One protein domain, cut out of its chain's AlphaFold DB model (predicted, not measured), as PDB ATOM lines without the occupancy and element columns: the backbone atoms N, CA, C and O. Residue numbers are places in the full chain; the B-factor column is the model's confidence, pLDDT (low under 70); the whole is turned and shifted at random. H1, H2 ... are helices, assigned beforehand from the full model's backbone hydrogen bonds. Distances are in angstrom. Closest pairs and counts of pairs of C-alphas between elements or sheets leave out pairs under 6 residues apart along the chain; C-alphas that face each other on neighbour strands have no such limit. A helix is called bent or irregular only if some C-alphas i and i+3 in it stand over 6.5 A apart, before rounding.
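This is residues 128 to 289 of the 295 residues of the protein "HMA domain-containing protein" of Candidatus Shapirobacteria bacterium CG_4_10_14_0_2_um_filter_40_12 (UniProt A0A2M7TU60). H1, the longest helix by residues, is bent like an L, and its arm H1b packs with H6 and H7 on the long helix H2 to make the core. From the end of H2 the chain turns back, and H3, H4 and H5 make a wide, open loop that arches over the body alongside H2 and returns to H6, with residues 241 to 253, of which 245 to 251 belong to H5, standing free. The printed part has 162 residues with seven named helices, H1 to H7 in chain order, and no named strand: all helix. It is only just loose, close to compact, with a radius of gyration of the C-alphas of 18.4 A and spans of 57 by 45 by 29 A.

Find C-alpha 133 at (-12.162, -0.410, 44.979), where H1, residues 133 to 167, begins. By its hydrogen bonds it was assigned as one helix, but it is bent, with C-alphas 144 and 147 7.4 A apart; its arms are H1a, residues 133 to 144, and H1b, 147 to 167, 30.0 A long. H2, 173 to 204, runs 47.5 A with a kink of 30 degrees near residue 180, and is only just irregular, with C-alphas 176 and 179 6.9 A apart. H3, 209 to 230, runs 31.8 A; then come H4, 234 to 237, H5, 245 to 251, H6, 262 to 272, and H7, 276 to 288, ending at (-3.119, 15.312, 52.281).

H1a and H1b are about perpendicular, at 80 degrees. Look at Ser 160 and Pro 179, the closest C-alphas where H1b touches H2, 5.8 A apart. H6 touches H2, closest at the C-alphas of Gly 186 and Ala 264, 4.1 A. H7 touches H2 at Gly 202 and Leu 286, their closest C-alphas, 4.6 A. H3 and H7 are near each other; H5 touches no helix. Every O i to N i+4 pair is within hydrogen-bond range in H1a, H3, H5 and H7, against 16 of 17 in H1b, 25 of 28 in H2 and 5 of 7 in H6; H4 is too short for such a pair.

The C-alphas of Asp 171 and Leu 210 are farthest apart, 57.2 A. The printed part has no cut and no long link. Its mean pLDDT is 77.7; look for values under 70 at residues 234 to 243 and 245 to 258, among others.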
ATOM      1  N   ASN A 128     -15.035   8.853  49.154       59.72
ATOM      2  CA  ASN A 128     -14.291   9.239  50.353       59.72
ATOM      3  C   ASN A 128     -13.067   8.313  50.512       59.72
ATOM      4  O   ASN A 128     -12.985   7.269  49.866       59.72
ATOM      5  N   THR A 129     -12.142   8.634  51.420       58.34
ATOM      6  CA  THR A 129     -10.910   7.850  51.703       58.34
ATOM      7  C   THR A 129     -11.155   6.446  52.282       58.34
ATOM      8  O   THR A 129     -10.225   5.719  52.597       58.34
ATOM      9  N   THR A 130     -12.414   6.052  52.478       63.69
ATOM     10  CA  THR A 130     -12.820   4.726  52.977       63.69
ATOM     11  C   THR A 130     -13.670   3.954  51.965       63.69
ATOM     12  O   THR A 130     -14.271   2.935  52.309       63.69
ATOM     13  N   SER A 131     -13.808   4.458  50.735       69.31
ATOM     14  CA  SER A 131     -14.609   3.820  49.688       69.31
ATOM     15  C   SER A 131     -13.952   2.524  49.188       69.31
ATOM     16  O   SER A 131     -12.739   2.346  49.243       69.31
ATOM     17  N   THR A 132     -14.753   1.578  48.695       76.12
ATOM     18  CA  THR A 132     -14.241   0.306  48.165       76.12
ATOM     19  C   THR A 132     -13.708   0.466  46.735       76.12
ATOM     20  O   THR A 132     -14.171   1.318  45.974       76.12
ATOM     21  N   LEU A 133     -12.761  -0.389  46.330       76.81
ATOM     22  CA  LEU A 133     -12.162  -0.410  44.979       76.81
ATOM     23  C   LEU A 133     -13.182  -0.331  43.815       76.81
ATOM     24  O   LEU A 133     -12.934   0.424  42.873       76.81
ATOM     25  N   PRO A 134     -14.340  -1.026  43.844       78.19
ATOM     26  CA  PRO A 134     -15.347  -0.913  42.783       78.19
ATOM     27  C   PRO A 134     -15.971   0.485  42.660       78.19
ATOM     28  O   PRO A 134     -16.293   0.917  41.557       78.19
ATOM     29  N   ILE A 135     -16.115   1.215  43.770       74.88
ATOM     30  CA  ILE A 135     -16.653   2.582  43.769       74.88
ATOM     31  C   ILE A 135     -15.639   3.536  43.130       74.88
ATOM     32  O   ILE A 135     -16.009   4.347  42.283       74.88
ATOM     33  N   PHE A 136     -14.349   3.381  43.447       71.19
ATOM     34  CA  PHE A 136     -13.282   4.124  42.771       71.19
ATOM     35  C   PHE A 136     -13.214   3.823  41.269       71.19
ATOM     36  O   PHE A 136     -12.971   4.734  40.480       71.19
ATOM     37  N   LEU A 137     -13.476   2.578  40.857       76.69
ATOM     38  CA  LEU A 137     -13.545   2.201  39.443       76.69
ATOM     39  C   LEU A 137     -14.697   2.917  38.721       76.69
ATOM     40  O   LEU A 137     -14.483   3.489  37.652       76.69
ATOM     41  N   VAL A 138     -15.901   2.916  39.303       78.25
ATOM     42  CA  VAL A 138     -17.076   3.596  38.726       78.25
ATOM     43  C   VAL A 138     -16.864   5.106  38.682       78.25
ATOM     44  O   VAL A 138     -17.106   5.727  37.647       78.25
ATOM     45  N   PHE A 139     -16.345   5.696  39.762       74.38
ATOM     46  CA  PHE A 139     -15.982   7.110  39.791       74.38
ATOM     47  C   PHE A 139     -14.930   7.442  38.726       74.38
ATOM     48  O   PHE A 139     -15.092   8.409  37.986       74.38
ATOM     49  N   GLY A 140     -13.889   6.616  38.590       72.12
ATOM     50  CA  GLY A 140     -12.855   6.766  37.568       72.12
ATOM     51  C   GLY A 140     -13.406   6.678  36.143       72.12
ATOM     52  O   GLY A 140     -13.022   7.479  35.291       72.12
ATOM     53  N   LEU A 141     -14.350   5.765  35.890       74.94
ATOM     54  CA  LEU A 141     -15.069   5.654  34.617       74.94
ATOM     55  C   LEU A 141     -15.893   6.910  34.328       74.94
ATOM     56  O   LEU A 141     -15.725   7.499  33.265       74.94
ATOM     57  N   LEU A 142     -16.725   7.359  35.272       73.06
ATOM     58  CA  LEU A 142     -17.565   8.553  35.115       73.06
ATOM     59  C   LEU A 142     -16.729   9.830  34.938       73.06
ATOM     60  O   LEU A 142     -16.988  10.629  34.035       73.06
ATOM     61  N   ALA A 143     -15.691  10.006  35.758       66.81
ATOM     62  CA  ALA A 143     -14.768  11.132  35.662       66.81
ATOM     63  C   ALA A 143     -13.991  11.101  34.337       66.81
ATOM     64  O   ALA A 143     -13.859  12.132  33.670       66.81
ATOM     65  N   GLY A 144     -13.533   9.916  33.926       69.06
ATOM     66  CA  GLY A 144     -12.828   9.686  32.669       69.06
ATOM     67  C   GLY A 144     -13.682   9.996  31.440       69.06
ATOM     68  O   GLY A 144     -13.206  10.702  30.556       69.06
ATOM     69  N   PHE A 145     -14.941   9.542  31.414       71.75
ATOM     70  CA  PHE A 145     -15.870   9.700  30.283       71.75
ATOM     71  C   PHE A 145     -16.416  11.122  30.094       71.75
ATOM     72  O   PHE A 145     -17.069  11.392  29.090       71.75
ATOM     73  N   SER A 146     -16.179  12.020  31.053       69.12
ATOM     74  CA  SER A 146     -16.666  13.400  31.005       69.12
ATOM     75  C   SER A 146     -15.813  14.281  30.066       69.12
ATOM     76  O   SER A 146     -15.604  13.977  28.895       69.12
ATOM     77  N   SER A 147     -15.273  15.389  30.562       64.00
ATOM     78  CA  SER A 147     -14.454  16.339  29.806       64.00
ATOM     79  C   SER A 147     -13.027  15.850  29.542       64.00
ATOM     80  O   SER A 147     -12.380  16.283  28.586       64.00
ATOM     81  N   CYS A 148     -12.526  14.927  30.364       72.75
ATOM     82  CA  CYS A 148     -11.155  14.433  30.265       72.75
ATOM     83  C   CYS A 148     -10.951  13.550  29.028       72.75
ATOM     84  O   CYS A 148      -9.898  13.639  28.402       72.75
ATOM     85  N   ALA A 149     -11.952  12.743  28.647       75.50
ATOM     86  CA  ALA A 149     -11.893  11.891  27.460       75.50
ATOM     87  C   ALA A 149     -11.733  12.698  26.169       75.50
ATOM     88  O   ALA A 149     -10.958  12.296  25.311       75.50
ATOM     89  N   ALA A 150     -12.402  13.848  26.038       72.62
ATOM     90  CA  ALA A 150     -12.283  14.679  24.841       72.62
ATOM     91  C   ALA A 150     -10.859  15.239  24.676       72.62
ATOM     92  O   ALA A 150     -10.258  15.126  23.609       72.62
ATOM     93  N   LEU A 151     -10.288  15.791  25.753       79.88
ATOM     94  CA  LEU A 151      -8.972  16.428  25.709       79.88
ATOM     95  C   LEU A 151      -7.836  15.393  25.653       79.88
ATOM     96  O   LEU A 151      -6.998  15.428  24.753       79.88
ATOM     97  N   VAL A 152      -7.827  14.431  26.579       85.69
ATOM     98  CA  VAL A 152      -6.802  13.374  26.643       85.69
ATOM     99  C   VAL A 152      -6.926  12.419  25.452       85.69
ATOM    100  O   VAL A 152      -5.912  11.969  24.920       85.69
ATOM    101  N   GLY A 153      -8.152  12.157  24.989       85.44
ATOM    102  CA  GLY A 153      -8.437  11.373  23.786       85.44
ATOM    103  C   GLY A 153      -7.877  12.008  22.512       85.44
ATOM    104  O   GLY A 153      -7.306  11.309  21.678       85.44
ATOM    105  N   GLY A 154      -7.959  13.336  22.381       85.75
ATOM    106  CA  GLY A 154      -7.326  14.056  21.272       85.75
ATOM    107  C   GLY A 154      -5.800  13.908  21.269       85.75
ATOM    108  O   GLY A 154      -5.209  13.609  20.231       85.75
ATOM    109  N   ILE A 155      -5.172  14.040  22.444       87.06
ATOM    110  CA  ILE A 155      -3.714  13.905  22.600       87.06
ATOM    111  C   ILE A 155      -3.261  12.480  22.264       87.06
ATOM    112  O   ILE A 155      -2.367  12.302  21.437       87.06
ATOM    113  N   ILE A 156      -3.884  11.458  22.862       88.69
ATOM    114  CA  ILE A 156      -3.486  10.063  22.631       88.69
ATOM    115  C   ILE A 156      -3.697   9.660  21.169       88.69
ATOM    116  O   ILE A 156      -2.850   8.975  20.609       88.69
ATOM    117  N   LEU A 157      -4.764  10.137  20.515       87.31
ATOM    118  CA  LEU A 157      -5.000   9.877  19.095       87.31
ATOM    119  C   LEU A 157      -3.938  10.535  18.207       87.31
ATOM    120  O   LEU A 157      -3.440   9.897  17.279       87.31
ATOM    121  N   SER A 158      -3.588  11.795  18.481       85.44
ATOM    122  CA  SER A 158      -2.539  12.517  17.752       85.44
ATOM    123  C   SER A 158      -1.191  11.794  17.861       85.44
ATOM    124  O   SER A 158      -0.569  11.491  16.841       85.44
ATOM    125  N   VAL A 159      -0.806  11.405  19.079       86.38
ATOM    126  CA  VAL A 159       0.431  10.656  19.336       86.38
ATOM    127  C   VAL A 159       0.394   9.262  18.702       86.38
ATOM    128  O   VAL A 159       1.389   8.828  18.125       86.38
ATOM    129  N   SER A 160      -0.742   8.561  18.747       87.81
ATOM    130  CA  SER A 160      -0.889   7.254  18.093       87.81
ATOM    131  C   SER A 160      -0.761   7.356  16.569       87.81
ATOM    132  O   SER A 160      -0.138   6.490  15.958       87.81
ATOM    133  N   ARG A 161      -1.282   8.421  15.940       85.12
ATOM    134  CA  ARG A 161      -1.092   8.666  14.496       85.12
ATOM    135  C   ARG A 161       0.378   8.889  14.150       85.12
ATOM    136  O   ARG A 161       0.874   8.272  13.210       85.12
ATOM    137  N   GLN A 162       1.077   9.714  14.929       83.50
ATOM    138  CA  GLN A 162       2.515   9.941  14.757       83.50
ATOM    139  C   GLN A 162       3.318   8.645  14.952       83.50
ATOM    140  O   GLN A 162       4.222   8.347  14.173       83.50
ATOM    141  N   TRP A 163       2.957   7.839  15.954       85.62
ATOM    142  CA  TRP A 163       3.589   6.549  16.213       85.62
ATOM    143  C   TRP A 163       3.446   5.586  15.035       85.62
ATOM    144  O   TRP A 163       4.430   4.982  14.620       85.62
ATOM    145  N   VAL A 164       2.240   5.455  14.475       85.00
ATOM    146  CA  VAL A 164       2.005   4.601  13.300       85.00
ATOM    147  C   VAL A 164       2.792   5.109  12.089       85.00
ATOM    148  O   VAL A 164       3.379   4.296  11.385       85.00
ATOM    149  N   GLY A 165       2.876   6.427  11.879       80.62
ATOM    150  CA  GLY A 165       3.674   7.006  10.792       80.62
ATOM    151  C   GLY A 165       5.177   6.712  10.889       80.62
ATOM    152  O   GLY A 165       5.816   6.500   9.864       80.62
ATOM    153  N   ASN A 166       5.730   6.648  12.106       79.69
ATOM    154  CA  ASN A 166       7.175   6.494  12.327       79.69
ATOM    155  C   ASN A 166       7.618   5.049  12.613       79.69
ATOM    156  O   ASN A 166       8.755   4.680  12.327       79.69
ATOM    157  N   TYR A 167       6.743   4.234  13.209       77.62
ATOM    158  CA  TYR A 167       7.069   2.902  13.732       77.62
ATOM    159  C   TYR A 167       6.112   1.803  13.243       77.62
ATOM    160  O   TYR A 167       6.304   0.636  13.579       77.62
ATOM    161  N   GLY A 168       5.079   2.144  12.465       68.19
ATOM    162  CA  GLY A 168       3.998   1.243  12.048       68.19
ATOM    163  C   GLY A 168       4.345   0.302  10.894       68.19
ATOM    164  O   GLY A 168       3.512   0.092  10.020       68.19
ATOM    165  N   ASN A 169       5.551  -0.268  10.887       63.72
ATOM    166  CA  ASN A 169       6.021  -1.151   9.815       63.72
ATOM    167  C   ASN A 169       5.640  -2.631  10.026       63.72
ATOM    168  O   ASN A 169       6.100  -3.501   9.292       63.72
ATOM    169  N   SER A 170       4.846  -2.963  11.052       58.88
ATOM    170  CA  SER A 170       4.378  -4.334  11.296       58.88
ATOM    171  C   SER A 170       2.876  -4.372  11.589       58.88
ATOM    172  O   SER A 170       2.377  -3.623  12.427       58.88
ATOM    173  N   ASP A 171       2.161  -5.319  10.975       64.38
ATOM    174  CA  ASP A 171       0.711  -5.553  11.135       64.38
ATOM    175  C   ASP A 171       0.280  -6.039  12.534       64.38
ATOM    176  O   ASP A 171      -0.866  -6.432  12.760       64.38
ATOM    177  N   SER A 172       1.177  -6.002  13.518       76.00
ATOM    178  CA  SER A 172       0.900  -6.487  14.863       76.00
ATOM    179  C   SER A 172       0.021  -5.505  15.641       76.00
ATOM    180  O   SER A 172       0.416  -4.374  15.935       76.00
ATOM    181  N   THR A 173      -1.155  -5.968  16.069       78.19
ATOM    182  CA  THR A 173      -2.071  -5.236  16.965       78.19
ATOM    183  C   THR A 173      -1.371  -4.753  18.244       78.19
ATOM    184  O   THR A 173      -1.688  -3.682  18.757       78.19
ATOM    185  N   LEU A 174      -0.353  -5.485  18.719       78.44
ATOM    186  CA  LEU A 174       0.467  -5.104  19.875       78.44
ATOM    187  C   LEU A 174       1.264  -3.810  19.646       78.44
ATOM    188  O   LEU A 174       1.349  -2.985  20.553       78.44
ATOM    189  N   GLN A 175       1.801  -3.584  18.443       79.00
ATOM    190  CA  GLN A 175       2.536  -2.350  18.135       79.00
ATOM    191  C   GLN A 175       1.609  -1.135  18.032       79.00
ATOM    192  O   GLN A 175       1.999  -0.032  18.414       79.00
ATOM    193  N   LYS A 176       0.364  -1.342  17.586       82.81
ATOM    194  CA  LYS A 176      -0.673  -0.298  17.550       82.81
ATOM    195  C   LYS A 176      -1.152   0.085  18.955       82.81
ATOM    196  O   LYS A 176      -1.488   1.241  19.190       82.81
ATOM    197  N   LEU A 177      -1.135  -0.856  19.904       86.88
ATOM    198  CA  LEU A 177      -1.486  -0.609  21.310       86.88
ATOM    199  C   LEU A 177      -0.327  -0.046  22.147       86.88
ATOM    200  O   LEU A 177      -0.565   0.564  23.190       86.88
ATOM    201  N   GLN A 178       0.920  -0.203  21.701       88.75
ATOM    202  CA  GLN A 178       2.101   0.284  22.413       88.75
ATOM    203  C   GLN A 178       2.043   1.773  22.827       88.75
ATOM    204  O   GLN A 178       2.321   2.046  24.000       88.75
ATOM    205  N   PRO A 179       1.659   2.740  21.963       88.88
ATOM    206  CA  PRO A 179       1.562   4.142  22.378       88.88
ATOM    207  C   PRO A 179       0.540   4.352  23.504       88.88
ATOM    208  O   PRO A 179       0.766   5.193  24.370       88.88
ATOM    209  N   HIS A 180      -0.525   3.545  23.573       90.44
ATOM    210  CA  HIS A 180      -1.519   3.633  24.644       90.44
ATOM    211  C   HIS A 180      -0.968   3.160  25.993       90.44
ATOM    212  O   HIS A 180      -1.207   3.811  27.012       90.44
ATOM    213  N   PHE A 181      -0.211   2.060  26.014       91.62
ATOM    214  CA  PHE A 181       0.428   1.577  27.241       91.62
ATOM    215  C   PHE A 181       1.501   2.540  27.742       91.62
ATOM    216  O   PHE A 181       1.532   2.851  28.930       91.62
ATOM    217  N   LEU A 182       2.336   3.061  26.837       91.69
ATOM    218  CA  LEU A 182       3.347   4.059  27.184       91.69
ATOM    219  C   LEU A 182       2.701   5.330  27.738       91.69
ATOM    220  O   LEU A 182       3.123   5.817  28.782       91.69
ATOM    221  N   PHE A 183       1.643   5.820  27.089       92.50
ATOM    222  CA  PHE A 183       0.906   6.997  27.535       92.50
ATOM    223  C   PHE A 183       0.305   6.819  28.929       92.50
ATOM    224  O   PHE A 183       0.527   7.645  29.813       92.50
ATOM    225  N   ASN A 184      -0.428   5.729  29.161       91.44
ATOM    226  CA  ASN A 184      -1.060   5.499  30.459       91.44
ATOM    227  C   ASN A 184      -0.031   5.174  31.550       91.44
ATOM    228  O   ASN A 184      -0.178   5.653  32.672       91.44
ATOM    229  N   GLY A 185       1.040   4.444  31.226       92.12
ATOM    230  CA  GLY A 185       2.154   4.209  32.147       92.12
ATOM    231  C   GLY A 185       2.840   5.513  32.556       92.12
ATOM    232  O   GLY A 185       3.021   5.772  33.744       92.12
ATOM    233  N   GLY A 186       3.131   6.384  31.586       92.56
ATOM    234  CA  GLY A 186       3.662   7.720  31.841       92.56
ATOM    235  C   GLY A 186       2.715   8.586  32.670       92.56
ATOM    236  O   GLY A 186       3.155   9.263  33.592       92.56
ATOM    237  N   ARG A 187       1.404   8.508  32.417       90.62
ATOM    238  CA  ARG A 187       0.383   9.205  33.209       90.62
ATOM    239  C   ARG A 187       0.364   8.743  34.663       90.62
ATOM    240  O   ARG A 187       0.389   9.587  35.550       90.62
ATOM    241  N   VAL A 188       0.359   7.437  34.921       90.06
ATOM    242  CA  VAL A 188       0.373   6.898  36.292       90.06
ATOM    243  C   VAL A 188       1.646   7.317  37.025       90.06
ATOM    244  O   VAL A 188       1.564   7.855  38.127       90.06
ATOM    245  N   LEU A 189       2.815   7.141  36.399       92.75
ATOM    246  CA  LEU A 189       4.097   7.515  37.002       92.75
ATOM    247  C   LEU A 189       4.213   9.027  37.221       92.75
ATOM    248  O   LEU A 189       4.668   9.458  38.278       92.75
ATOM    249  N   GLY A 190       3.761   9.834  36.261       92.12
ATOM    250  CA  GLY A 190       3.748  11.291  36.368       92.12
ATOM    251  C   GLY A 190       2.835  11.779  37.489       92.12
ATOM    252  O   GLY A 190       3.257  12.593  38.302       92.12
ATOM    253  N   TYR A 191       1.614  11.248  37.591       89.25
ATOM    254  CA  TYR A 191       0.681  11.623  38.660       89.25
ATOM    255  C   TYR A 191       1.168  11.160  40.031       89.25
ATOM    256  O   TYR A 191       1.005  11.898  40.997       89.25
ATOM    257  N   ALA A 192       1.795   9.985  40.124       89.62
ATOM    258  CA  ALA A 192       2.417   9.533  41.364       89.62
ATOM    259  C   ALA A 192       3.569  10.463  41.775       89.62
ATOM    260  O   ALA A 192       3.613  10.920  42.913       89.62
ATOM    261  N   PHE A 193       4.467  10.798  40.844       93.69
ATOM    262  CA  PHE A 193       5.616  11.664  41.107       93.69
ATOM    263  C   PHE A 193       5.206  13.101  41.461       93.69
ATOM    264  O   PHE A 193       5.566  13.608  42.523       93.69
ATOM    265  N   PHE A 194       4.427  13.762  40.598       92.69
ATOM    266  CA  PHE A 194       3.995  15.139  40.836       92.69
ATOM    267  C   PHE A 194       2.974  15.238  41.974       92.69
ATOM    268  O   PHE A 194       2.965  16.232  42.695       92.69
ATOM    269  N   GLY A 195       2.152  14.206  42.181       89.88
ATOM    270  CA  GLY A 195       1.264  14.098  43.336       89.88
ATOM    271  C   GLY A 195       2.039  13.988  44.647       89.88
ATOM    272  O   GLY A 195       1.755  14.743  45.573       89.88
ATOM    273  N   ALA A 196       3.069  13.138  44.710       89.56
ATOM    274  CA  ALA A 196       3.952  13.046  45.873       89.56
ATOM    275  C   ALA A 196       4.682  14.371  46.142       89.56
ATOM    276  O   ALA A 196       4.791  14.795  47.292       89.56
ATOM    277  N   LEU A 197       5.132  15.059  45.084       91.44
ATOM    278  CA  LEU A 197       5.739  16.385  45.197       91.44
ATOM    279  C   LEU A 197       4.747  17.414  45.760       91.44
ATOM    280  O   LEU A 197       5.098  18.155  46.674       91.44
ATOM    281  N   LEU A 198       3.504  17.437  45.264       88.31
ATOM    282  CA  LEU A 198       2.456  18.308  45.807       88.31
ATOM    283  C   LEU A 198       2.115  17.969  47.258       88.31
ATOM    284  O   LEU A 198       1.953  18.887  48.053       88.31
ATOM    285  N   GLY A 199       2.050  16.689  47.622       87.06
ATOM    286  CA  GLY A 199       1.813  16.267  49.003       87.06
ATOM    287  C   GLY A 199       2.947  16.664  49.944       87.06
ATOM    288  O   GLY A 199       2.695  17.172  51.036       87.06
ATOM    289  N   TYR A 200       4.199  16.544  49.495       87.44
ATOM    290  CA  TYR A 200       5.358  17.063  50.223       87.44
ATOM    291  C   TYR A 200       5.271  18.580  50.425       87.44
ATOM    292  O   TYR A 200       5.478  19.070  51.533       87.44
ATOM    293  N   VAL A 201       4.914  19.326  49.376       86.31
ATOM    294  CA  VAL A 201       4.694  20.776  49.456       86.31
ATOM    295  C   VAL A 201       3.538  21.101  50.412       86.31
ATOM    296  O   VAL A 201       3.656  22.010  51.231       86.31
ATOM    297  N   GLY A 202       2.465  20.309  50.384       81.25
ATOM    298  CA  GLY A 202       1.317  20.411  51.283       81.25
ATOM    299  C   GLY A 202       1.675  20.290  52.765       81.25
ATOM    300  O   GLY A 202       1.020  20.903  53.596       81.25
ATOM    301  N   ASN A 203       2.754  19.584  53.117       79.69
ATOM    302  CA  ASN A 203       3.229  19.520  54.503       79.69
ATOM    303  C   ASN A 203       3.734  20.883  55.025       79.69
ATOM    304  O   ASN A 203       3.576  21.205  56.204       79.69
ATOM    305  N   PHE A 204       4.342  21.698  54.154       74.19
ATOM    306  CA  PHE A 204       4.841  23.034  54.516       74.19
ATOM    307  C   PHE A 204       3.712  24.053  54.615       74.19
ATOM    308  O   PHE A 204       3.695  24.896  55.515       74.19
ATOM    309  N   PHE A 205       2.751  23.965  53.700       71.00
ATOM    310  CA  PHE A 205       1.544  24.766  53.754       71.00
ATOM    311  C   PHE A 205       0.586  24.106  54.741       71.00
ATOM    312  O   PHE A 205      -0.243  23.294  54.355       71.00
ATOM    313  N   ARG A 206       0.651  24.464  56.030       63.62
ATOM    314  CA  ARG A 206      -0.461  24.179  56.952       63.62
ATOM    315  C   ARG A 206      -1.680  24.967  56.481       63.62
ATOM    316  O   ARG A 206      -1.904  26.096  56.912       63.62
ATOM    317  N   LEU A 207      -2.390  24.393  55.514       65.19
ATOM    318  CA  LEU A 207      -3.479  25.008  54.778       65.19
ATOM    319  C   LEU A 207      -4.565  25.399  55.776       65.19
ATOM    320  O   LEU A 207      -5.344  24.568  56.239       65.19
ATOM    321  N   SER A 208      -4.593  26.681  56.135       70.88
ATOM    322  CA  SER A 208      -5.716  27.247  56.870       70.88
ATOM    323  C   SER A 208      -6.985  27.017  56.044       70.88
ATOM    324  O   SER A 208      -6.937  27.202  54.821       70.88
ATOM    325  N   PRO A 209      -8.130  26.678  56.665       73.88
ATOM    326  CA  PRO A 209      -9.407  26.549  55.962       73.88
ATOM    327  C   PRO A 209      -9.714  27.750  55.057       73.88
ATOM    328  O   PRO A 209     -10.282  27.584  53.978       73.88
ATOM    329  N   LEU A 210      -9.268  28.948  55.455       79.75
ATOM    330  CA  LEU A 210      -9.402  30.167  54.665       79.75
ATOM    331  C   LEU A 210      -8.607  30.106  53.350       79.75
ATOM    332  O   LEU A 210      -9.145  30.446  52.303       79.75
ATOM    333  N   PHE A 211      -7.359  29.628  53.379       76.75
ATOM    334  CA  PHE A 211      -6.525  29.515  52.179       76.75
ATOM    335  C   PHE A 211      -7.094  28.485  51.200       76.75
ATOM    336  O   PHE A 211      -7.193  28.767  50.007       76.75
ATOM    337  N   THR A 212      -7.525  27.320  51.695       71.81
ATOM    338  CA  THR A 212      -8.161  26.290  50.859       71.81
ATOM    339  C   THR A 212      -9.441  26.819  50.217       71.81
ATOM    340  O   THR A 212      -9.640  26.638  49.017       71.81
ATOM    341  N   ALA A 213     -10.280  27.535  50.975       77.69
ATOM    342  CA  ALA A 213     -11.485  28.160  50.437       77.69
ATOM    343  C   ALA A 213     -11.159  29.195  49.347       77.69
ATOM    344  O   ALA A 213     -11.747  29.152  48.266       77.69
ATOM    345  N   THR A 214     -10.186  30.086  49.582       80.56
ATOM    346  CA  THR A 214      -9.749  31.075  48.583       80.56
ATOM    347  C   THR A 214      -9.191  30.409  47.325       80.56
ATOM    348  O   THR A 214      -9.545  30.814  46.217       80.56
ATOM    349  N   LEU A 215      -8.370  29.366  47.474       73.69
ATOM    350  CA  LEU A 215      -7.796  28.619  46.356       73.69
ATOM    351  C   LEU A 215      -8.891  27.948  45.513       73.69
ATOM    352  O   LEU A 215      -8.891  28.085  44.291       73.69
ATOM    353  N   VAL A 216      -9.856  27.279  46.151       74.75
ATOM    354  CA  VAL A 216     -10.982  26.627  45.458       74.75
ATOM    355  C   VAL A 216     -11.836  27.648  44.706       74.75
ATOM    356  O   VAL A 216     -12.193  27.406  43.551       74.75
ATOM    357  N   ILE A 217     -12.129  28.801  45.314       83.88
ATOM    358  CA  ILE A 217     -12.876  29.886  44.660       83.88
ATOM    359  C   ILE A 217     -12.102  30.411  43.443       83.88
ATOM    360  O   ILE A 217     -12.682  30.546  42.364       83.88
ATOM    361  N   ALA A 218     -10.796  30.650  43.584       81.56
ATOM    362  CA  ALA A 218      -9.949  31.128  42.495       81.56
ATOM    363  C   ALA A 218      -9.892  30.131  41.322       81.56
ATOM    364  O   ALA A 218     -10.102  30.516  40.170       81.56
ATOM    365  N   VAL A 219      -9.677  28.842  41.608       76.88
ATOM    366  CA  VAL A 219      -9.629  27.781  40.588       76.88
ATOM    367  C   VAL A 219     -10.988  27.603  39.906       76.88
ATOM    368  O   VAL A 219     -11.054  27.471  38.684       76.88
ATOM    369  N   SER A 220     -12.084  27.669  40.665       78.88
ATOM    370  CA  SER A 220     -13.442  27.612  40.109       78.88
ATOM    371  C   SER A 220     -13.720  28.799  39.179       78.88
ATOM    372  O   SER A 220     -14.272  28.614  38.095       78.88
ATOM    373  N   GLY A 221     -13.277  30.005  39.551       84.94
ATOM    374  CA  GLY A 221     -13.356  31.194  38.700       84.94
ATOM    375  C   GLY A 221     -12.580  31.035  37.391       84.94
ATOM    376  O   GLY A 221     -13.111  31.337  36.322       84.94
ATOM    377  N   LEU A 222     -11.363  30.480  37.454       80.00
ATOM    378  CA  LEU A 222     -10.563  30.163  36.267       80.00
ATOM    379  C   LEU A 222     -11.267  29.140  35.357       80.00
ATOM    380  O   LEU A 222     -11.301  29.323  34.142       80.00
ATOM    381  N   MET A 223     -11.876  28.093  35.921       78.88
ATOM    382  CA  MET A 223     -12.636  27.096  35.150       78.88
ATOM    383  C   MET A 223     -13.854  27.700  34.449       78.88
ATOM    384  O   MET A 223     -14.081  27.431  33.268       78.88
ATOM    385  N   ILE A 224     -14.609  28.554  35.146       81.25
ATOM    386  CA  ILE A 224     -15.736  29.290  34.559       81.25
ATOM    387  C   ILE A 224     -15.238  30.173  33.413       81.25
ATOM    388  O   ILE A 224     -15.818  30.163  32.329       81.25
ATOM    389  N   MET A 225     -14.133  30.890  33.622       78.44
ATOM    390  CA  MET A 225     -13.530  31.746  32.608       78.44
ATOM    391  C   MET A 225     -13.143  30.966  31.343       78.44
ATOM    392  O   MET A 225     -13.543  31.363  30.249       78.44
ATOM    393  N   LEU A 226     -12.429  29.844  31.481       74.00
ATOM    394  CA  LEU A 226     -12.055  28.984  30.351       74.00
ATOM    395  C   LEU A 226     -13.290  28.396  29.646       74.00
ATOM    396  O   LEU A 226     -13.341  28.352  28.416       74.00
ATOM    397  N   GLY A 227     -14.321  28.008  30.404       74.88
ATOM    398  CA  GLY A 227     -15.600  27.562  29.848       74.88
ATOM    399  C   GLY A 227     -16.282  28.648  29.009       74.88
ATOM    400  O   GLY A 227     -16.664  28.401  27.867       74.88
ATOM    401  N   LEU A 228     -16.372  29.879  29.524       73.88
ATOM    402  CA  LEU A 228     -16.954  31.021  28.804       73.88
ATOM    403  C   LEU A 228     -16.160  31.397  27.544       73.88
ATOM    404  O   LEU A 228     -16.754  31.835  26.555       73.88
ATOM    405  N   GLN A 229     -14.838  31.214  27.560       69.94
ATOM    406  CA  GLN A 229     -13.997  31.381  26.372       69.94
ATOM    407  C   GLN A 229     -14.347  30.368  25.285       69.94
ATOM    408  O   GLN A 229     -14.512  30.761  24.131       69.94
ATOM    409  N   MET A 230     -14.523  29.096  25.650       65.94
ATOM    410  CA  MET A 230     -14.967  28.050  24.720       65.94
ATOM    411  C   MET A 230     -16.391  28.300  24.197       65.94
ATOM    412  O   MET A 230     -16.670  28.010  23.038       65.94
ATOM    413  N   LEU A 231     -17.270  28.915  25.001       67.62
ATOM    414  CA  LEU A 231     -18.606  29.367  24.575       67.62
ATOM    415  C   LEU A 231     -18.581  30.603  23.650       67.62
ATOM    416  O   LEU A 231     -19.633  31.057  23.198       67.62
ATOM    417  N   GLY A 232     -17.407  31.179  23.365       64.88
ATOM    418  CA  GLY A 232     -17.268  32.301  22.436       64.88
ATOM    419  C   GLY A 232     -17.713  33.655  22.998       64.88
ATOM    420  O   GLY A 232     -18.027  34.572  22.230       64.88
ATOM    421  N   VAL A 233     -17.740  33.824  24.327       71.06
ATOM    422  CA  VAL A 233     -18.058  35.118  24.954       71.06
ATOM    423  C   VAL A 233     -16.953  36.126  24.620       71.06
ATOM    424  O   VAL A 233     -15.872  36.098  25.203       71.06
ATOM    425  N   LYS A 234     -17.231  37.048  23.687       60.56
ATOM    426  CA  LYS A 234     -16.247  37.992  23.109       60.56
ATOM    427  C   LYS A 234     -15.441  38.794  24.139       60.56
ATOM    428  O   LYS A 234     -14.280  39.091  23.881       60.56
ATOM    429  N   ALA A 235     -16.037  39.131  25.286       65.69
ATOM    430  CA  ALA A 235     -15.366  39.874  26.356       65.69
ATOM    431  C   ALA A 235     -14.246  39.068  27.039       65.69
ATOM    432  O   ALA A 235     -13.252  39.648  27.458       65.69
ATOM    433  N   LEU A 236     -14.396  37.741  27.131       63.22
ATOM    434  CA  LEU A 236     -13.410  36.845  27.743       63.22
ATOM    435  C   LEU A 236     -12.530  36.150  26.698       63.22
ATOM    436  O   LEU A 236     -11.398  35.788  27.007       63.22
ATOM    437  N   ALA A 237     -13.017  35.984  25.464       59.03
ATOM    438  CA  ALA A 237     -12.272  35.378  24.361       59.03
ATOM    439  C   ALA A 237     -11.024  36.186  23.954       59.03
ATOM    440  O   ALA A 237     -10.090  35.624  23.390       59.03
ATOM    441  N   SER A 238     -10.989  37.488  24.256       60.69
ATOM    442  CA  SER A 238      -9.821  38.351  24.045       60.69
ATOM    443  C   SER A 238      -8.746  38.190  25.128       60.69
ATOM    444  O   SER A 238      -7.573  38.440  24.855       60.69
ATOM    445  N   PHE A 239      -9.110  37.742  26.335       63.66
ATOM    446  CA  PHE A 239      -8.175  37.531  27.440       63.66
ATOM    447  C   PHE A 239      -7.592  36.118  27.384       63.66
ATOM    448  O   PHE A 239      -7.973  35.231  28.139       63.66
ATOM    449  N   GLN A 240      -6.675  35.870  26.457       64.19
ATOM    450  CA  GLN A 240      -5.996  34.578  26.368       64.19
ATOM    451  C   GLN A 240      -4.629  34.667  27.036       64.19
ATOM    452  O   GLN A 240      -3.815  35.515  26.677       64.19
ATOM    453  N   ILE A 241      -4.359  33.760  27.976       63.72
ATOM    454  CA  ILE A 241      -3.003  33.541  28.480       63.72
ATOM    455  C   ILE A 241      -2.234  32.864  27.345       63.72
ATOM    456  O   ILE A 241      -2.380  31.667  27.103       63.72
ATOM    457  N   ARG A 242      -1.483  33.663  26.585       64.31
ATOM    458  CA  ARG A 242      -0.684  33.192  25.454       64.31
ATOM    459  C   ARG A 242       0.732  32.912  25.928       64.31
ATOM    460  O   ARG A 242       1.382  33.777  26.507       64.31
ATOM    461  N   LEU A 243       1.214  31.710  25.643       66.31
ATOM    462  CA  LEU A 243       2.647  31.441  25.664       66.31
ATOM    463  C   LEU A 243       3.287  32.178  24.471       66.31
ATOM    464  O   LEU A 243       2.654  32.286  23.417       66.31
ATOM    465  N   PRO A 244       4.508  32.720  24.615       73.81
ATOM    466  CA  PRO A 244       5.181  33.414  23.522       73.81
ATOM    467  C   PRO A 244       5.380  32.469  22.330       73.81
ATOM    468  O   PRO A 244       5.746  31.306  22.520       73.81
ATOM    469  N   LYS A 245       5.187  32.983  21.103       67.75
ATOM    470  CA  LYS A 245       5.210  32.187  19.856       67.75
ATOM    471  C   LYS A 245       6.479  31.338  19.691       67.75
ATOM    472  O   LYS A 245       6.418  30.234  19.161       67.75
ATOM    473  N   SER A 246       7.615  31.810  20.208       68.88
ATOM    474  CA  SER A 246       8.886  31.072  20.208       68.88
ATOM    475  C   SER A 246       8.819  29.758  21.000       68.88
ATOM    476  O   SER A 246       9.308  28.733  20.529       68.88
ATOM    477  N   LEU A 247       8.164  29.760  22.165       66.06
ATOM    478  CA  LEU A 247       8.046  28.570  23.007       66.06
ATOM    479  C   LEU A 247       7.007  27.596  22.442       66.06
ATOM    480  O   LEU A 247       7.238  26.390  22.408       66.06
ATOM    481  N   THR A 248       5.881  28.112  21.944       68.31
ATOM    482  CA  THR A 248       4.845  27.272  21.329       68.31
ATOM    483  C   THR A 248       5.299  26.660  20.012       68.31
ATOM    484  O   THR A 248       4.976  25.506  19.763       68.31
ATOM    485  N   GLY A 249       6.073  27.385  19.195       64.81
ATOM    486  CA  GLY A 249       6.630  26.864  17.945       64.81
ATOM    487  C   GLY A 249       7.571  25.681  18.177       64.81
ATOM    488  O   GLY A 249       7.467  24.679  17.480       64.81
ATOM    489  N   HIS A 250       8.414  25.747  19.212       65.56
ATOM    490  CA  HIS A 250       9.329  24.656  19.556       65.56
ATOM    491  C   HIS A 250       8.597  23.415  20.096       65.56
ATOM    492  O   HIS A 250       8.929  22.288  19.735       65.56
ATOM    493  N   ILE A 251       7.568  23.616  20.931       63.59
ATOM    494  CA  ILE A 251       6.763  22.523  21.505       63.59
ATOM    495  C   ILE A 251       5.836  21.888  20.452       63.59
ATOM    496  O   ILE A 251       5.582  20.687  20.504       63.59
ATOM    497  N   ALA A 252       5.328  22.677  19.501       62.09
ATOM    498  CA  ALA A 252       4.439  22.210  18.433       62.09
ATOM    499  C   ALA A 252       5.182  21.551  17.254       62.09
ATOM    500  O   ALA A 252       4.537  21.035  16.329       62.09
ATOM    501  N   ASP A 253       6.515  21.579  17.263       64.94
ATOM    502  CA  ASP A 253       7.337  20.918  16.263       64.94
ATOM    503  C   ASP A 253       7.365  19.401  16.517       64.94
ATOM    504  O   ASP A 253       7.935  18.894  17.486       64.94
ATOM    505  N   GLU A 254       6.725  18.667  15.607       64.38
ATOM    506  CA  GLU A 254       6.589  17.207  15.654       64.38
ATOM    507  C   GLU A 254       7.944  16.496  15.527       64.38
ATOM    508  O   GLU A 254       8.063  15.341  15.945       64.38
ATOM    509  N   SER A 255       8.963  17.171  14.978       61.62
ATOM    510  CA  SER A 255      10.311  16.621  14.810       61.62
ATOM    511  C   SER A 255      11.049  16.438  16.145       61.62
ATOM    512  O   SER A 255      11.751  15.441  16.321       61.62
ATOM    513  N   ASN A 256      10.806  17.309  17.134       59.94
ATOM    514  CA  ASN A 256      11.418  17.212  18.467       59.94
ATOM    515  C   ASN A 256      10.841  16.056  19.306       59.94
ATOM    516  O   ASN A 256      11.504  15.528  20.197       59.94
ATOM    517  N   PHE A 257       9.615  15.618  18.998       62.12
ATOM    518  CA  PHE A 257       8.894  14.570  19.729       62.12
ATOM    519  C   PHE A 257       8.819  13.235  18.971       62.12
ATOM    520  O   PHE A 257       7.931  12.425  19.224       62.12
ATOM    521  N   GLN A 258       9.763  12.945  18.069       64.88
ATOM    522  CA  GLN A 258       9.787  11.663  17.346       64.88
ATOM    523  C   GLN A 258      10.286  10.474  18.179       64.88
ATOM    524  O   GLN A 258      10.270   9.338  17.702       64.88
ATOM    525  N   SER A 259      10.724  10.693  19.423       73.75
ATOM    526  CA  SER A 259      11.246   9.614  20.262       73.75
ATOM    527  C   SER A 259      10.168   8.597  20.653       73.75
ATOM    528  O   SER A 259       8.999   8.923  20.865       73.75
ATOM    529  N   ARG A 260      10.592   7.346  20.857       81.62
ATOM    530  CA  ARG A 260       9.735   6.256  21.351       81.62
ATOM    531  C   ARG A 260       9.097   6.551  22.723       81.62
ATOM    532  O   ARG A 260       8.145   5.884  23.114       81.62
ATOM    533  N   PHE A 261       9.595   7.544  23.461       85.50
ATOM    534  CA  PHE A 261       9.082   7.935  24.777       85.50
ATOM    535  C   PHE A 261       8.088   9.101  24.736       85.50
ATOM    536  O   PHE A 261       7.503   9.417  25.772       85.50
ATOM    537  N   ALA A 262       7.839   9.704  23.568       87.38
ATOM    538  CA  ALA A 262       6.884  10.802  23.434       87.38
ATOM    539  C   ALA A 262       5.487  10.486  24.011       87.38
ATOM    540  O   ALA A 262       4.974  11.323  24.755       87.38
ATOM    541  N   PRO A 263       4.890   9.287  23.806       90.00
ATOM    542  CA  PRO A 263       3.615   8.962  24.439       90.00
ATOM    543  C   PRO A 263       3.688   8.977  25.967       90.00
ATOM    544  O   PRO A 263       2.802   9.531  26.609       90.00
ATOM    545  N   ALA A 264       4.753   8.425  26.556       91.75
ATOM    546  CA  ALA A 264       4.925   8.392  28.008       91.75
ATOM    547  C   ALA A 264       5.109   9.794  28.601       91.75
ATOM    548  O   ALA A 264       4.483  10.122  29.610       91.75
ATOM    549  N   LEU A 265       5.906  10.643  27.949       91.25
ATOM    550  CA  LEU A 265       6.102  12.024  28.380       91.25
ATOM    551  C   LEU A 265       4.802  12.833  28.282       91.25
ATOM    552  O   LEU A 265       4.432  13.505  29.241       91.25
ATOM    553  N   MET A 266       4.064  12.710  27.172       89.50
ATOM    554  CA  MET A 266       2.752  13.351  27.020       89.50
ATOM    555  C   MET A 266       1.762  12.867  28.082       89.50
ATOM    556  O   MET A 266       1.040  13.676  28.660       89.50
ATOM    557  N   GLY A 267       1.782  11.568  28.397       90.31
ATOM    558  CA  GLY A 267       1.026  10.979  29.498       90.31
ATOM    559  C   GLY A 267       1.346  11.627  30.844       90.31
ATOM    560  O   GLY A 267       0.433  12.070  31.539       90.31
ATOM    561  N   ALA A 268       2.627  11.750  31.197       91.62
ATOM    562  CA  ALA A 268       3.057  12.379  32.447       91.62
ATOM    563  C   ALA A 268       2.661  13.864  32.521       91.62
ATOM    564  O   ALA A 268       2.159  14.329  33.545       91.62
ATOM    565  N   LEU A 269       2.818  14.595  31.412       90.50
ATOM    566  CA  LEU A 269       2.474  16.015  31.312       90.50
ATOM    567  C   LEU A 269       0.967  16.283  31.364       90.50
ATOM    568  O   LEU A 269       0.573  17.420  31.628       90.50
ATOM    569  N   THR A 270       0.113  15.260  31.210       88.94
ATOM    570  CA  THR A 270      -1.332  15.437  31.434       88.94
ATOM    571  C   THR A 270      -1.677  15.877  32.856       88.94
ATOM    572  O   THR A 270      -2.740  16.454  33.068       88.94
ATOM    573  N   PHE A 271      -0.753  15.707  33.807       88.06
ATOM    574  CA  PHE A 271      -0.867  16.278  35.142       88.06
ATOM    575  C   PHE A 271      -0.996  17.807  35.126       88.06
ATOM    576  O   PHE A 271      -1.649  18.368  35.989       88.06
ATOM    577  N   PHE A 272      -0.433  18.514  34.149       87.75
ATOM    578  CA  PHE A 272      -0.547  19.975  34.074       87.75
ATOM    579  C   PHE A 272      -1.774  20.444  33.286       87.75
ATOM    580  O   PHE A 272      -2.005  21.646  33.160       87.75
ATOM    581  N   LEU A 273      -2.571  19.515  32.746       84.94
ATOM    582  CA  LEU A 273      -3.769  19.863  31.995       84.94
ATOM    583  C   LEU A 273      -4.901  20.221  32.966       84.94
ATOM    584  O   LEU A 273      -5.254  19.398  33.819       84.94
ATOM    585  N   PRO A 274      -5.508  21.412  32.828       76.25
ATOM    586  CA  PRO A 274      -6.547  21.879  33.730       76.25
ATOM    587  C   PRO A 274      -7.876  21.196  33.387       76.25
ATOM    588  O   PRO A 274      -8.747  21.765  32.733       76.25
ATOM    589  N   CYS A 275      -8.021  19.938  33.796       81.12
ATOM    590  CA  CYS A 275      -9.274  19.198  33.717       81.12
ATOM    591  C   CYS A 275      -9.796  18.880  35.122       81.12
ATOM    592  O   CYS A 275      -9.022  18.774  36.074       81.12
ATOM    593  N   GLY A 276     -11.117  18.725  35.257       74.31
ATOM    594  CA  GLY A 276     -11.768  18.578  36.566       74.31
ATOM    595  C   GLY A 276     -11.194  17.438  37.411       74.31
ATOM    596  O   GLY A 276     -10.976  17.612  38.603       74.31
ATOM    597  N   PHE A 277     -10.858  16.304  36.788       77.69
ATOM    598  CA  PHE A 277     -10.202  15.190  37.478       77.69
ATOM    599  C   PHE A 277      -8.823  15.575  38.033       77.69
ATOM    600  O   PHE A 277      -8.541  15.329  39.203       77.69
ATOM    601  N   THR A 278      -7.973  16.189  37.209       81.31
ATOM    602  CA  THR A 278      -6.615  16.587  37.603       81.31
ATOM    603  C   THR A 278      -6.642  17.631  38.709       81.31
ATOM    604  O   THR A 278      -5.902  17.495  39.675       81.31
ATOM    605  N   ILE A 279      -7.539  18.614  38.617       81.38
ATOM    606  CA  ILE A 279      -7.701  19.654  39.639       81.38
ATOM    607  C   ILE A 279      -8.095  19.035  40.984       81.38
ATOM    608  O   ILE A 279      -7.484  19.348  42.004       81.38
ATOM    609  N   THR A 280      -9.067  18.118  40.994       77.00
ATOM    610  CA  THR A 280      -9.477  17.419  42.219       77.00
ATOM    611  C   THR A 280      -8.339  16.573  42.787       77.00
ATOM    612  O   THR A 280      -8.053  16.656  43.979       77.00
ATOM    613  N   ALA A 281      -7.648  15.799  41.945       81.06
ATOM    614  CA  ALA A 281      -6.526  14.966  42.376       81.06
ATOM    615  C   ALA A 281      -5.367  15.803  42.951       81.06
ATOM    616  O   ALA A 281      -4.811  15.453  43.988       81.06
ATOM    617  N   GLN A 282      -5.032  16.930  42.319       85.75
ATOM    618  CA  GLN A 282      -4.008  17.865  42.793       85.75
ATOM    619  C   GLN A 282      -4.392  18.528  44.112       85.75
ATOM    620  O   GLN A 282      -3.554  18.634  45.003       85.75
ATOM    621  N   ALA A 283      -5.652  18.949  44.251       80.00
ATOM    622  CA  ALA A 283      -6.156  19.542  45.482       80.00
ATOM    623  C   ALA A 283      -6.117  18.539  46.644       80.00
ATOM    624  O   ALA A 283      -5.679  18.895  47.734       80.00
ATOM    625  N   LEU A 284      -6.509  17.282  46.402       77.69
ATOM    626  CA  LEU A 284      -6.434  16.205  47.393       77.69
ATOM    627  C   LEU A 284      -4.989  15.869  47.771       77.69
ATOM    628  O   LEU A 284      -4.695  15.743  48.956       77.69
ATOM    629  N   ALA A 285      -4.086  15.769  46.793       83.75
ATOM    630  CA  ALA A 285      -2.667  15.530  47.050       83.75
ATOM    631  C   ALA A 285      -2.049  16.661  47.882       83.75
ATOM    632  O   ALA A 285      -1.349  16.401  48.850       83.75
ATOM    633  N   LEU A 286      -2.354  17.919  47.557       83.00
ATOM    634  CA  LEU A 286      -1.884  19.070  48.326       83.00
ATOM    635  C   LEU A 286      -2.489  19.099  49.742       83.00
ATOM    636  O   LEU A 286      -1.784  19.390  50.704       83.00
ATOM    637  N   ALA A 287      -3.778  18.777  49.881       77.94
ATOM    638  CA  ALA A 287      -4.474  18.751  51.166       77.94
ATOM    639  C   ALA A 287      -4.048  17.583  52.070       77.94
ATOM    640  O   ALA A 287      -4.145  17.703  53.290       77.94
ATOM    641  N   SER A 288      -3.574  16.468  51.500       79.25
ATOM    642  CA  SER A 288      -3.119  15.312  52.281       79.25
ATOM    643  C   SER A 288      -1.867  15.612  53.102       79.25
ATOM    644  O   SER A 288      -1.605  14.916  54.083       79.25
ATOM    645  N   GLY A 289      -1.075  16.610  52.688       77.12
ATOM    646  CA  GLY A 289       0.169  16.997  53.348       77.12
ATOM    647  C   GLY A 289       1.191  15.863  53.461       77.12
ATOM    648  O   GLY A 289       2.087  15.935  54.299       77.12
TER     649      GLY A 289